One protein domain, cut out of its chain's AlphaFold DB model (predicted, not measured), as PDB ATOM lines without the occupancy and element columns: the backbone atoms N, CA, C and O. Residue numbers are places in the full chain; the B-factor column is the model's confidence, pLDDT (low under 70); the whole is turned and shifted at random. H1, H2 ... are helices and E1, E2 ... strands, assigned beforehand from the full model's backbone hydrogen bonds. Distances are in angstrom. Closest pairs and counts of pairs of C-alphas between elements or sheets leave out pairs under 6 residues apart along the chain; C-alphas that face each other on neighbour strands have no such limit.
ATOM      1  N   ILE A 204      23.871  14.107  11.037       65.56
ATOM      2  CA  ILE A 204      22.503  14.393  11.514       65.56
ATOM      3  C   ILE A 204      21.549  13.223  11.228       65.56
ATOM      4  O   ILE A 204      20.745  12.846  12.081       65.56
ATOM      5  N   ILE A 205      21.652  12.607  10.047       66.81
ATOM      6  CA  ILE A 205      20.799  11.472   9.660       66.81
ATOM      7  C   ILE A 205      21.117  10.216  10.497       66.81
ATOM      8  O   ILE A 205      20.207   9.457  10.837       66.81
ATOM      9  N   GLY A 206      22.386   9.998  10.863       67.00
ATOM     10  CA  GLY A 206      22.807   8.855  11.681       67.00
ATOM     11  C   GLY A 206      22.250   8.869  13.113       67.00
ATOM     12  O   GLY A 206      21.858   7.821  13.627       67.00
ATOM     13  N   GLU A 207      22.162  10.041  13.747       62.34
ATOM     14  CA  GLU A 207      21.648  10.173  15.121       62.34
ATOM     15  C   GLU A 207      20.115  10.059  15.222       62.34
ATOM     16  O   GLU A 207      19.596   9.552  16.220       62.34
ATOM     17  N   GLU A 208      19.375  10.487  14.196       58.38
ATOM     18  CA  GLU A 208      17.909  10.347  14.116       58.38
ATOM     19  C   GLU A 208      17.487   8.881  13.897       58.38
ATOM     20  O   GLU A 208      16.622   8.360  14.604       58.38
ATOM     21  N   ALA A 209      18.181   8.154  13.012       59.94
ATOM     22  CA  ALA A 209      17.891   6.743  12.735       59.94
ATOM     23  C   ALA A 209      18.106   5.820  13.956       59.94
ATOM     24  O   ALA A 209      17.366   4.848  14.138       59.94
ATOM     25  N   GLY A 210      19.076   6.132  14.825       59.62
ATOM     26  CA  GLY A 210      19.327   5.382  16.064       59.62
ATOM     27  C   GLY A 210      18.201   5.515  17.098       59.62
ATOM     28  O   GLY A 210      17.796   4.525  17.708       59.62
ATOM     29  N   LYS A 211      17.619   6.713  17.243       59.81
ATOM     30  CA  LYS A 211      16.522   6.974  18.195       59.81
ATOM     31  C   LYS A 211      15.222   6.263  17.803       59.81
ATOM     32  O   LYS A 211      14.484   5.806  18.677       59.81
ATOM     33  N   VAL A 212      14.961   6.106  16.503       58.41
ATOM     34  CA  VAL A 212      13.796   5.356  15.997       58.41
ATOM     35  C   VAL A 212      13.939   3.849  16.262       58.41
ATOM     36  O   VAL A 212      12.956   3.193  16.610       58.41
ATOM     37  N   ALA A 213      15.152   3.295  16.180       56.50
ATOM     38  CA  ALA A 213      15.404   1.872  16.430       56.50
ATOM     39  C   ALA A 213      15.229   1.470  17.910       56.50
ATOM     40  O   ALA A 213      14.703   0.389  18.199       56.50
ATOM     41  N   ASP A 214      15.603   2.338  18.853       53.97
ATOM     42  CA  ASP A 214      15.450   2.064  20.289       53.97
ATOM     43  C   ASP A 214      14.005   2.259  20.785       53.97
ATOM     44  O   ASP A 214      13.541   1.515  21.654       53.97
ATOM     45  N   ALA A 215      13.233   3.165  20.175       52.88
ATOM     46  CA  ALA A 215      11.807   3.339  20.476       52.88
ATOM     47  C   ALA A 215      10.952   2.107  20.104       52.88
ATOM     48  O   ALA A 215       9.945   1.829  20.761       52.88
ATOM     49  N   VAL A 216      11.363   1.331  19.093       55.59
ATOM     50  CA  VAL A 216      10.693   0.075  18.704       55.59
ATOM     51  C   VAL A 216      11.009  -1.056  19.691       55.59
ATOM     52  O   VAL A 216      10.123  -1.841  20.027       55.59
ATOM     53  N   LYS A 217      12.227  -1.099  20.248       53.00
ATOM     54  CA  LYS A 217      12.621  -2.087  21.272       53.00
ATOM     55  C   LYS A 217      12.060  -1.770  22.664       53.00
ATOM     56  O   LYS A 217      11.803  -2.679  23.446       53.00
ATOM     57  N   ALA A 218      11.786  -0.505  22.983       49.47
ATOM     58  CA  ALA A 218      11.237  -0.115  24.286       49.47
ATOM     59  C   ALA A 218       9.734  -0.439  24.478       49.47
ATOM     60  O   ALA A 218       9.224  -0.332  25.593       49.47
ATOM     61  N   LYS A 219       9.017  -0.874  23.427       50.06
ATOM     62  CA  LYS A 219       7.629  -1.381  23.516       50.06
ATOM     63  C   LYS A 219       7.507  -2.906  23.411       50.06
ATOM     64  O   LYS A 219       6.417  -3.427  23.649       50.06
ATOM     65  N   SER A 220       8.599  -3.628  23.137       50.91
ATOM     66  CA  SER A 220       8.677  -5.077  23.358       50.91
ATOM     67  C   SER A 220       8.917  -5.343  24.847       50.91
ATOM     68  O   SER A 220      10.020  -5.667  25.284       50.91
ATOM     69  N   GLY A 221       7.885  -5.113  25.662       60.31
ATOM     70  CA  GLY A 221       7.838  -5.656  27.020       60.31
ATOM     71  C   GLY A 221       7.567  -7.164  26.973       60.31
ATOM     72  O   GLY A 221       7.344  -7.716  25.898       60.31
ATOM     73  N   LYS A 222       7.496  -7.819  28.141       57.31
ATOM     74  CA  LYS A 222       7.177  -9.253  28.350       57.31
ATOM     75  C   LYS A 222       5.978  -9.839  27.575       57.31
ATOM     76  O   LYS A 222       5.672 -10.990  27.808       57.31
ATOM     77  N   ASN A 223       5.257  -9.099  26.742       57.69
ATOM     78  CA  ASN A 223       4.044  -9.555  26.062       57.69
ATOM     79  C   ASN A 223       4.202  -9.593  24.526       57.69
ATOM     80  O   ASN A 223       3.383 -10.221  23.862       57.69
ATOM     81  N   ILE A 224       5.231  -8.945  23.956       63.47
ATOM     82  CA  ILE A 224       5.488  -8.904  22.508       63.47
ATOM     83  C   ILE A 224       6.998  -8.996  22.267       63.47
ATOM     84  O   ILE A 224       7.746  -8.150  22.748       63.47
ATOM     85  N   THR A 225       7.442  -9.983  21.492       62.72
ATOM     86  CA  THR A 225       8.811 -10.104  20.971       62.72
ATOM     87  C   THR A 225       8.800  -9.924  19.456       62.72
ATOM     88  O   THR A 225       7.860 -10.324  18.779       62.72
ATOM     89  N   VAL A 226       9.830  -9.291  18.901       61.44
ATOM     90  CA  VAL A 226      10.018  -9.199  17.446       61.44
ATOM     91  C   VAL A 226      11.251 -10.020  17.112       61.44
ATOM     92  O   VAL A 226      12.318  -9.760  17.671       61.44
ATOM     93  N   ASP A 227      11.095 -11.051  16.283       63.62
ATOM     94  CA  ASP A 227      12.226 -11.888  15.880       63.62
ATOM     95  C   ASP A 227      13.079 -11.232  14.778       63.62
ATOM     96  O   ASP A 227      12.791 -10.132  14.297       63.62
ATOM     97  N   ALA A 228      14.172 -11.902  14.407       65.19
ATOM     98  CA  ALA A 228      15.158 -11.400  13.450       65.19
ATOM     99  C   ALA A 228      14.599 -11.179  12.029       65.19
ATOM    100  O   ALA A 228      15.201 -10.429  11.262       65.19
ATOM    101  N   ASP A 229      13.443 -11.767  11.703       75.19
ATOM    102  CA  ASP A 229      12.766 -11.613  10.412       75.19
ATOM    103  C   ASP A 229      11.696 -10.501  10.442       75.19
ATOM    104  O   ASP A 229      10.934 -10.333   9.489       75.19
ATOM    105  N   ASN A 230      11.641  -9.708  11.521       64.25
ATOM    106  CA  ASN A 230      10.597  -8.717  11.809       64.25
ATOM    107  C   ASN A 230       9.204  -9.326  12.036       64.25
ATOM    108  O   ASN A 230       8.189  -8.642  11.872       64.25
ATOM    109  N   LYS A 231       9.117 -10.598  12.436       64.56
ATOM    110  CA  LYS A 231       7.839 -11.191  12.818       64.56
ATOM    111  C   LYS A 231       7.523 -10.811  14.260       64.56
ATOM    112  O   LYS A 231       8.309 -11.030  15.179       64.56
ATOM    113  N   VAL A 232       6.343 -10.233  14.449       63.88
ATOM    114  CA  VAL A 232       5.815  -9.884  15.768       63.88
ATOM    115  C   VAL A 232       5.220 -11.144  16.395       63.88
ATOM    116  O   VAL A 232       4.172 -11.621  15.963       63.88
ATOM    117  N   ASN A 233       5.896 -11.688  17.401       63.47
ATOM    118  CA  ASN A 233       5.444 -12.809  18.214       63.47
ATOM    119  C   ASN A 233       4.889 -12.266  19.541       63.47
ATOM    120  O   ASN A 233       5.435 -11.339  20.133       63.47
ATOM    121  N   LEU A 234       3.782 -12.819  20.025       67.19
ATOM    122  CA  LEU A 234       3.298 -12.521  21.374       67.19
ATOM    123  C   LEU A 234       4.055 -13.432  22.350       67.19
ATOM    124  O   LEU A 234       4.379 -14.561  21.985       67.19
ATOM    125  N   ASN A 235       4.386 -12.957  23.551       64.12
ATOM    126  CA  ASN A 235       5.005 -13.831  24.558       64.12
ATOM    127  C   ASN A 235       4.047 -14.957  24.945       64.12
ATOM    128  O   ASN A 235       2.836 -14.792  24.798       64.12
ATOM    129  N   ASP A 236       4.599 -16.055  25.476       70.75
ATOM    130  CA  ASP A 236       3.809 -17.229  25.858       70.75
ATOM    131  C   ASP A 236       2.577 -16.818  26.674       70.75
ATOM    132  O   ASP A 236       1.479 -17.226  26.331       70.75
ATOM    133  N   ASP A 237       2.717 -15.923  27.658       76.12
ATOM    134  CA  ASP A 237       1.585 -15.420  28.439       76.12
ATOM    135  C   ASP A 237       1.232 -13.957  28.098       76.12
ATOM    136  O   ASP A 237       2.089 -13.073  28.132       76.12
ATOM    137  N   ILE A 238      -0.052 -13.674  27.861       83.56
ATOM    138  CA  ILE A 238      -0.612 -12.323  27.703       83.56
ATOM    139  C   ILE A 238      -1.679 -12.114  28.771       83.56
ATOM    140  O   ILE A 238      -2.670 -12.835  28.791       83.56
ATOM    141  N   THR A 239      -1.541 -11.087  29.605       83.00
ATOM    142  CA  THR A 239      -2.596 -10.673  30.542       83.00
ATOM    143  C   THR A 239      -3.138  -9.311  30.131       83.00
ATOM    144  O   THR A 239      -2.384  -8.345  30.021       83.00
ATOM    145  N   LEU A 240      -4.447  -9.232  29.902       85.25
ATOM    146  CA  LEU A 240      -5.173  -8.005  29.581       85.25
ATOM    147  C   LEU A 240      -6.135  -7.678  30.723       85.25
ATOM    148  O   LEU A 240      -6.847  -8.568  31.178       85.25
ATOM    149  N   GLY A 241      -6.196  -6.420  31.153       85.12
ATOM    150  CA  GLY A 241      -7.081  -5.977  32.234       85.12
ATOM    151  C   GLY A 241      -6.322  -5.407  33.430       85.12
ATOM    152  O   GLY A 241      -5.186  -4.958  33.294       85.12
ATOM    153  N   ASP A 242      -6.983  -5.392  34.585       88.00
ATOM    154  CA  ASP A 242      -6.435  -4.872  35.843       88.00
ATOM    155  C   ASP A 242      -5.246  -5.726  36.304       88.00
ATOM    156  O   ASP A 242      -5.374  -6.944  36.378       88.00
ATOM    157  N   ALA A 243      -4.090  -5.121  36.590       82.50
ATOM    158  CA  ALA A 243      -2.869  -5.854  36.931       82.50
ATOM    159  C   ALA A 243      -2.962  -6.596  38.276       82.50
ATOM    160  O   ALA A 243      -2.305  -7.625  38.446       82.50
ATOM    161  N   ASP A 244      -3.810  -6.114  39.184       86.31
ATOM    162  CA  ASP A 244      -3.876  -6.579  40.569       86.31
ATOM    163  C   ASP A 244      -5.138  -7.416  40.854       86.31
ATOM    164  O   ASP A 244      -5.216  -8.097  41.879       86.31
ATOM    165  N   ASP A 245      -6.120  -7.418  39.944       88.06
ATOM    166  CA  ASP A 245      -7.399  -8.118  40.108       88.06
ATOM    167  C   ASP A 245      -7.647  -9.160  39.006       88.06
ATOM    168  O   ASP A 245      -8.166  -8.864  37.926       88.06
ATOM    169  N   ALA A 246      -7.355 -10.425  39.321       88.12
ATOM    170  CA  ALA A 246      -7.560 -11.558  38.418       88.12
ATOM    171  C   ALA A 246      -9.014 -11.703  37.921       88.12
ATOM    172  O   ALA A 246      -9.227 -12.211  36.820       88.12
ATOM    173  N   SER A 247     -10.020 -11.225  38.670       89.44
ATOM    174  CA  SER A 247     -11.431 -11.280  38.247       89.44
ATOM    175  C   SER A 247     -11.751 -10.348  37.072       89.44
ATOM    176  O   SER A 247     -12.740 -10.554  36.367       89.44
ATOM    177  N   LYS A 248     -10.884  -9.360  36.821       91.25
ATOM    178  CA  LYS A 248     -10.974  -8.402  35.710       91.25
ATOM    179  C   LYS A 248      -9.933  -8.655  34.616       91.25
ATOM    180  O   LYS A 248      -9.743  -7.798  33.753       91.25
ATOM    181  N   GLN A 249      -9.258  -9.806  34.646       91.56
ATOM    182  CA  GLN A 249      -8.231 -10.168  33.672       91.56
ATOM    183  C   GLN A 249      -8.751 -11.141  32.606       91.56
ATOM    184  O   GLN A 249      -9.544 -12.043  32.879       91.56
ATOM    185  N   VAL A 250      -8.230 -10.997  31.390       92.31
ATOM    186  CA  VAL A 250      -8.191 -12.042  30.364       92.31
ATOM    187  C   VAL A 250      -6.736 -12.460  30.223       92.31
ATOM    188  O   VAL A 250      -5.916 -11.687  29.725       92.31
ATOM    189  N   LYS A 251      -6.407 -13.665  30.686       90.25
ATOM    190  CA  LYS A 251      -5.072 -14.243  30.552       90.25
ATOM    191  C   LYS A 251      -5.066 -15.262  29.417       90.25
ATOM    192  O   LYS A 251      -5.866 -16.186  29.426       90.25
ATOM    193  N   ILE A 252      -4.156 -15.129  28.468       89.56
ATOM    194  CA  ILE A 252      -3.801 -16.158  27.492       89.56
ATOM    195  C   ILE A 252      -2.494 -16.764  28.001       89.56
ATOM    196  O   ILE A 252      -1.552 -16.022  28.238       89.56
ATOM    197  N   ASP A 253      -2.457 -18.068  28.243       87.31
ATOM    198  CA  ASP A 253      -1.287 -18.819  28.711       87.31
ATOM    199  C   ASP A 253      -0.895 -19.800  27.604       87.31
ATOM    200  O   ASP A 253      -1.481 -20.870  27.444       87.31
ATOM    201  N   GLY A 254       0.035 -19.380  26.761       82.31
ATOM    202  CA  GLY A 254       0.521 -20.090  25.584       82.31
ATOM    203  C   GLY A 254       1.376 -21.299  25.942       82.31
ATOM    204  O   GLY A 254       1.360 -22.277  25.201       82.31
ATOM    205  N   ASN A 255       2.012 -21.297  27.119       83.50
ATOM    206  CA  ASN A 255       2.719 -22.465  27.650       83.50
ATOM    207  C   ASN A 255       1.759 -23.618  27.965       83.50
ATOM    208  O   ASN A 255       2.087 -24.785  27.752       83.50
ATOM    209  N   LYS A 256       0.558 -23.298  28.456       85.94
ATOM    210  CA  LYS A 256      -0.499 -24.285  28.720       85.94
ATOM    211  C   LYS A 256      -1.522 -24.400  27.599       85.94
ATOM    212  O   LYS A 256      -2.397 -25.252  27.698       85.94
ATOM    213  N   ALA A 257      -1.441 -23.569  26.561       88.44
ATOM    214  CA  ALA A 257      -2.483 -23.408  25.548       88.44
ATOM    215  C   ALA A 257      -3.883 -23.166  26.168       88.44
ATOM    216  O   ALA A 257      -4.853 -23.854  25.837       88.44
ATOM    217  N   GLN A 258      -3.975 -22.207  27.098       91.81
ATOM    218  CA  GLN A 258      -5.191 -21.844  27.837       91.81
ATOM    219  C   GLN A 258      -5.578 -20.370  27.642       91.81
ATOM    220  O   GLN A 258      -4.732 -19.499  27.473       91.81
ATOM    221  N   ILE A 259      -6.871 -20.078  27.761       92.88
ATOM    222  CA  ILE A 259      -7.433 -18.741  27.961       92.88
ATOM    223  C   ILE A 259      -8.206 -18.766  29.280       92.88
ATOM    224  O   ILE A 259      -9.114 -19.573  29.450       92.88
ATOM    225  N   ILE A 260      -7.857 -17.882  30.208       92.19
ATOM    226  CA  ILE A 260      -8.455 -17.755  31.536       92.19
ATOM    227  C   ILE A 260      -9.168 -16.404  31.611       92.19
ATOM    228  O   ILE A 260      -8.545 -15.347  31.516       92.19
ATOM    229  N   LEU A 261     -10.484 -16.441  31.784       93.00
ATOM    230  CA  LEU A 261     -11.363 -15.278  31.848       93.00
ATOM    231  C   LEU A 261     -11.784 -15.047  33.303       93.00
ATOM    232  O   LEU A 261     -12.346 -15.941  33.948       93.00
ATOM    233  N   GLY A 262     -11.497 -13.854  33.824       91.31
ATOM    234  CA  GLY A 262     -11.855 -13.439  35.182       91.31
ATOM    235  C   GLY A 262     -11.312 -14.364  36.274       91.31
ATOM    236  O   GLY A 262     -11.986 -14.598  37.275       91.31
ATOM    237  N   GLY A 263     -10.144 -14.975  36.045       89.12
ATOM    238  CA  GLY A 263      -9.480 -15.874  36.994       89.12
ATOM    239  C   GLY A 263     -10.210 -17.195  37.272       89.12
ATOM    240  O   GLY A 263      -9.773 -17.949  38.138       89.12
ATOM    241  N   LYS A 264     -11.313 -17.482  36.566       90.69
ATOM    242  CA  LYS A 264     -12.207 -18.608  36.876       90.69
ATOM    243  C   LYS A 264     -12.529 -19.483  35.671       90.69
ATOM    244  O   LYS A 264     -12.395 -20.697  35.766       90.69
ATOM    245  N   THR A 265     -12.999 -18.892  34.569       93.62
ATOM    246  CA  THR A 265     -13.395 -19.666  33.381       93.62
ATOM    247  C   THR A 265     -12.159 -19.975  32.555       93.62
ATOM    248  O   THR A 265     -11.447 -19.048  32.179       93.62
ATOM    249  N   VAL A 266     -11.906 -21.248  32.263       92.69
ATOM    250  CA  VAL A 266     -10.715 -21.690  31.525       92.69
ATOM    251  C   VAL A 266     -11.136 -22.393  30.241       92.69
ATOM    252  O   VAL A 266     -11.908 -23.350  30.286       92.69
ATOM    253  N   LEU A 267     -10.620 -21.929  29.104       92.81
ATOM    254  CA  LEU A 267     -10.768 -22.537  27.783       92.81
ATOM    255  C   LEU A 267      -9.408 -23.040  27.293       92.81
ATOM    256  O   LEU A 267      -8.441 -22.290  27.328       92.81
ATOM    257  N   GLY A 268      -9.332 -24.266  26.786       91.88
ATOM    258  CA  GLY A 268      -8.098 -24.829  26.226       91.88
ATOM    259  C   GLY A 268      -7.601 -26.035  27.010       91.88
ATOM    260  O   GLY A 268      -8.388 -26.670  27.718       91.88
ATOM    261  N   ASN A 269      -6.323 -26.383  26.842       89.19
ATOM    262  CA  ASN A 269      -5.776 -27.638  27.357       89.19
ATOM    263  C   ASN A 269      -5.724 -27.638  28.891       89.19
ATOM    264  O   ASN A 269      -5.122 -26.754  29.489       89.19
ATOM    265  N   GLN A 270      -6.349 -28.610  29.546       88.75
ATOM    266  CA  GLN A 270      -6.413 -28.721  31.002       88.75
ATOM    267  C   GLN A 270      -6.224 -30.179  31.417       88.75
ATOM    268  O   GLN A 270      -6.618 -31.093  30.692       88.75
ATOM    269  N   ASN A 271      -5.666 -30.384  32.610       80.62
ATOM    270  CA  ASN A 271      -5.673 -31.693  33.250       80.62
ATOM    271  C   ASN A 271      -7.073 -31.926  33.835       80.62
ATOM    272  O   ASN A 271      -7.555 -31.125  34.638       80.62
ATOM    273  N   GLY A 272      -7.735 -32.988  33.393       66.75
ATOM    274  CA  GLY A 272      -9.033 -33.421  33.883       66.75
ATOM    275  C   GLY A 272      -8.941 -34.003  35.294       66.75
ATOM    276  O   GLY A 272      -7.941 -34.600  35.684       66.75
ATOM    277  N   GLY A 273     -10.010 -33.824  36.066       57.56
ATOM    278  CA  GLY A 273     -10.269 -34.587  37.284       57.56
ATOM    279  C   GLY A 273     -11.548 -35.393  37.089       57.56
ATOM    280  O   GLY A 273     -12.633 -34.840  37.242       57.56
ATOM    281  N   GLY A 274     -11.440 -36.670  36.714       63.00
ATOM    282  CA  GLY A 274     -12.598 -37.537  36.466       63.00
ATOM    283  C   GLY A 274     -12.286 -38.753  35.587       63.00
ATOM    284  O   GLY A 274     -11.128 -39.066  35.360       63.00
ATOM    285  N   ALA A 275     -13.327 -39.452  35.114       59.69
ATOM    286  CA  ALA A 275     -13.223 -40.633  34.240       59.69
ATOM    287  C   ALA A 275     -13.180 -40.306  32.727       59.69
ATOM    288  O   ALA A 275     -12.956 -41.197  31.909       59.69
ATOM    289  N   ASN A 276     -13.409 -39.040  32.355       66.69
ATOM    290  CA  ASN A 276     -13.130 -38.501  31.018       66.69
ATOM    291  C   ASN A 276     -11.613 -38.268  30.858       66.69
ATOM    292  O   ASN A 276     -10.921 -38.226  31.873       66.69
ATOM    293  N   PRO A 277     -11.071 -38.130  29.630       72.88
ATOM    294  CA  PRO A 277      -9.625 -38.118  29.404       72.88
ATOM    295  C   PRO A 277      -8.875 -37.152  30.336       72.88
ATOM    296  O   PRO A 277      -9.197 -35.964  30.396       72.88
ATOM    297  N   ASP A 278      -7.842 -37.659  31.018       70.56
ATOM    298  CA  ASP A 278      -7.063 -36.934  32.037       70.56
ATOM    299  C   ASP A 278      -6.410 -35.640  31.523       70.56
ATOM    300  O   ASP A 278      -6.009 -34.798  32.321       70.56
ATOM    301  N   ALA A 279      -6.291 -35.449  30.206       80.94
ATOM    302  CA  ALA A 279      -5.847 -34.202  29.593       80.94
ATOM    303  C   ALA A 279      -6.578 -33.952  28.269       80.94
ATOM    304  O   ALA A 279      -6.770 -34.872  27.470       80.94
ATOM    305  N   GLY A 280      -6.979 -32.706  28.021       85.56
ATOM    306  CA  GLY A 280      -7.706 -32.335  26.811       85.56
ATOM    307  C   GLY A 280      -8.099 -30.862  26.769       85.56
ATOM    308  O   GLY A 280      -7.886 -30.117  27.721       85.56
ATOM    309  N   SER A 281      -8.671 -30.427  25.643       88.88
ATOM    310  CA  SER A 281      -9.181 -29.061  25.490       88.88
ATOM    311  C   SER A 281     -10.610 -28.951  26.009       88.88
ATOM    312  O   SER A 281     -11.532 -29.480  25.390       88.88
ATOM    313  N   TYR A 282     -10.795 -28.241  27.118       88.56
ATOM    314  CA  TYR A 282     -12.080 -28.123  27.810       88.56
ATOM    315  C   TYR A 282     -12.494 -26.660  28.002       88.56
ATOM    316  O   TYR A 282     -11.666 -25.752  27.902       88.56
ATOM    317  N   LEU A 283     -13.779 -26.444  28.302       91.06
ATOM    318  CA  LEU A 283     -14.309 -25.190  28.836       91.06
ATOM    319  C   LEU A 283     -14.831 -25.447  30.255       91.06
ATOM    320  O   LEU A 283     -15.838 -26.129  30.431       91.06
ATOM    321  N   THR A 284     -14.146 -24.914  31.266       89.44
ATOM    322  CA  THR A 284     -14.449 -25.142  32.690       89.44
ATOM    323  C   THR A 284     -14.660 -23.819  33.431       89.44
ATOM    324  O   THR A 284     -14.429 -22.742  32.884       89.44
ATOM    325  N   GLY A 285     -15.141 -23.880  34.679       90.06
ATOM    326  CA  GLY A 285     -15.347 -22.693  35.524       90.06
ATOM    327  C   GLY A 285     -16.642 -21.913  35.260       90.06
ATOM    328  O   GLY A 285     -16.825 -20.838  35.830       90.06
ATOM    329  N   LEU A 286     -17.549 -22.453  34.439       91.88
ATOM    330  CA  LEU A 286     -18.873 -21.876  34.194       91.88
ATOM    331  C   LEU A 286     -19.816 -22.052  35.400       91.88
ATOM    332  O   LEU A 286     -19.764 -23.055  36.114       91.88
ATOM    333  N   ASP A 287     -20.714 -21.082  35.599       90.06
ATOM    334  CA  ASP A 287     -21.644 -21.035  36.740       90.06
ATOM    335  C   ASP A 287     -22.970 -21.779  36.528       90.06
ATOM    336  O   ASP A 287     -23.674 -22.093  37.489       90.06
TER     337      ASP A 287
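This is residues 204 to 287 of the 689 residues of the protein "Putative S-layer y domain protein" of Acidaminococcus sp. CAG:542 (UniProt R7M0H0). What shape do these atoms make? A single-layer wall of five antiparallel strands, E3 to E7, stands side by side with no named helix over either face; beyond its E3 edge comes the small hairpin E1 and E2, and beyond that H1 sticks out with residues 204 to 215 as a free arm. What is printed? The printed part has 84 residues with one named helix and seven named strands, in the order H1 E1 E2 E3 E4 E5 E6 E7, and its class is mixed, helices and strands. How spread out is it? It is extended, with a radius of gyration of the C-alphas of 18.7 A and spans of 69 by 28 by 12 A, and the helical arm makes part of the length.

How is the larger sheet ordered? E3, residues 237 to 241, E4, residues 249 to 253, E5, residues 258 to 261, E6, residues 265 to 271, and E7, residues 279 to 284, form a meander, each strand the antiparallel neighbour of the one before, and each successive two are a hairpin. E3 and E7 are its edge strands, and the sheet is twisted, its C-alphas up to 5.4 A off the best plane. Which backbone atoms pair? N 238 and O 252 of E3 and E4 are 2.8 A apart, within hydrogen-bond range, as are N 260 and O 251 of E4 and E5 at 2.7 A. So are N 259 and O 267 of E5 and E6 at 2.7 A, and N 270 and O 280 of E6 and E7 at 2.8 A. What lies beyond E3? E1, residues 224 to 226, and E2, residues 232 to 234, are an antiparallel hairpin at 149 degrees, with N 225 and O 233 at 2.8 A, within hydrogen-bond range. E2 and E3 meet only through their link, and E2 runs on into E3 across a break of 2 residues at 78 degrees. Where is the helix? H1, residues 204 to 217, is not on the larger sheet and is apart from E2. In H1, 8 of 10 O i to N i+4 pairs are within hydrogen-bond range.

Where does H1 run? It goes from C-alpha 204 at (22.503, 14.393, 11.514) to C-alpha 217 at (12.621, -2.087, 21.272), 21.6 A. How long are the strands? E6 measures 14.3 A, E3 13.4 A, E7 12.9 A, E4 12.2 A and E5 9.9 A, while E1 is 6.8 A and E2 6.7 A. Where does E7 end? Its last C-alpha, 284, is at (-14.449, -25.142, 32.690).

What are the extremes? The C-alphas of Ile 204 and Ala 275, the two farthest apart, are 69.4 A apart. Is it whole? The printed part has no cut, and no link between its named elements is long. Where is confidence low? Mean pLDDT of the printed part is 75.6, with residues 204 to 228, 230 to 235 and 272 to 276 under 70.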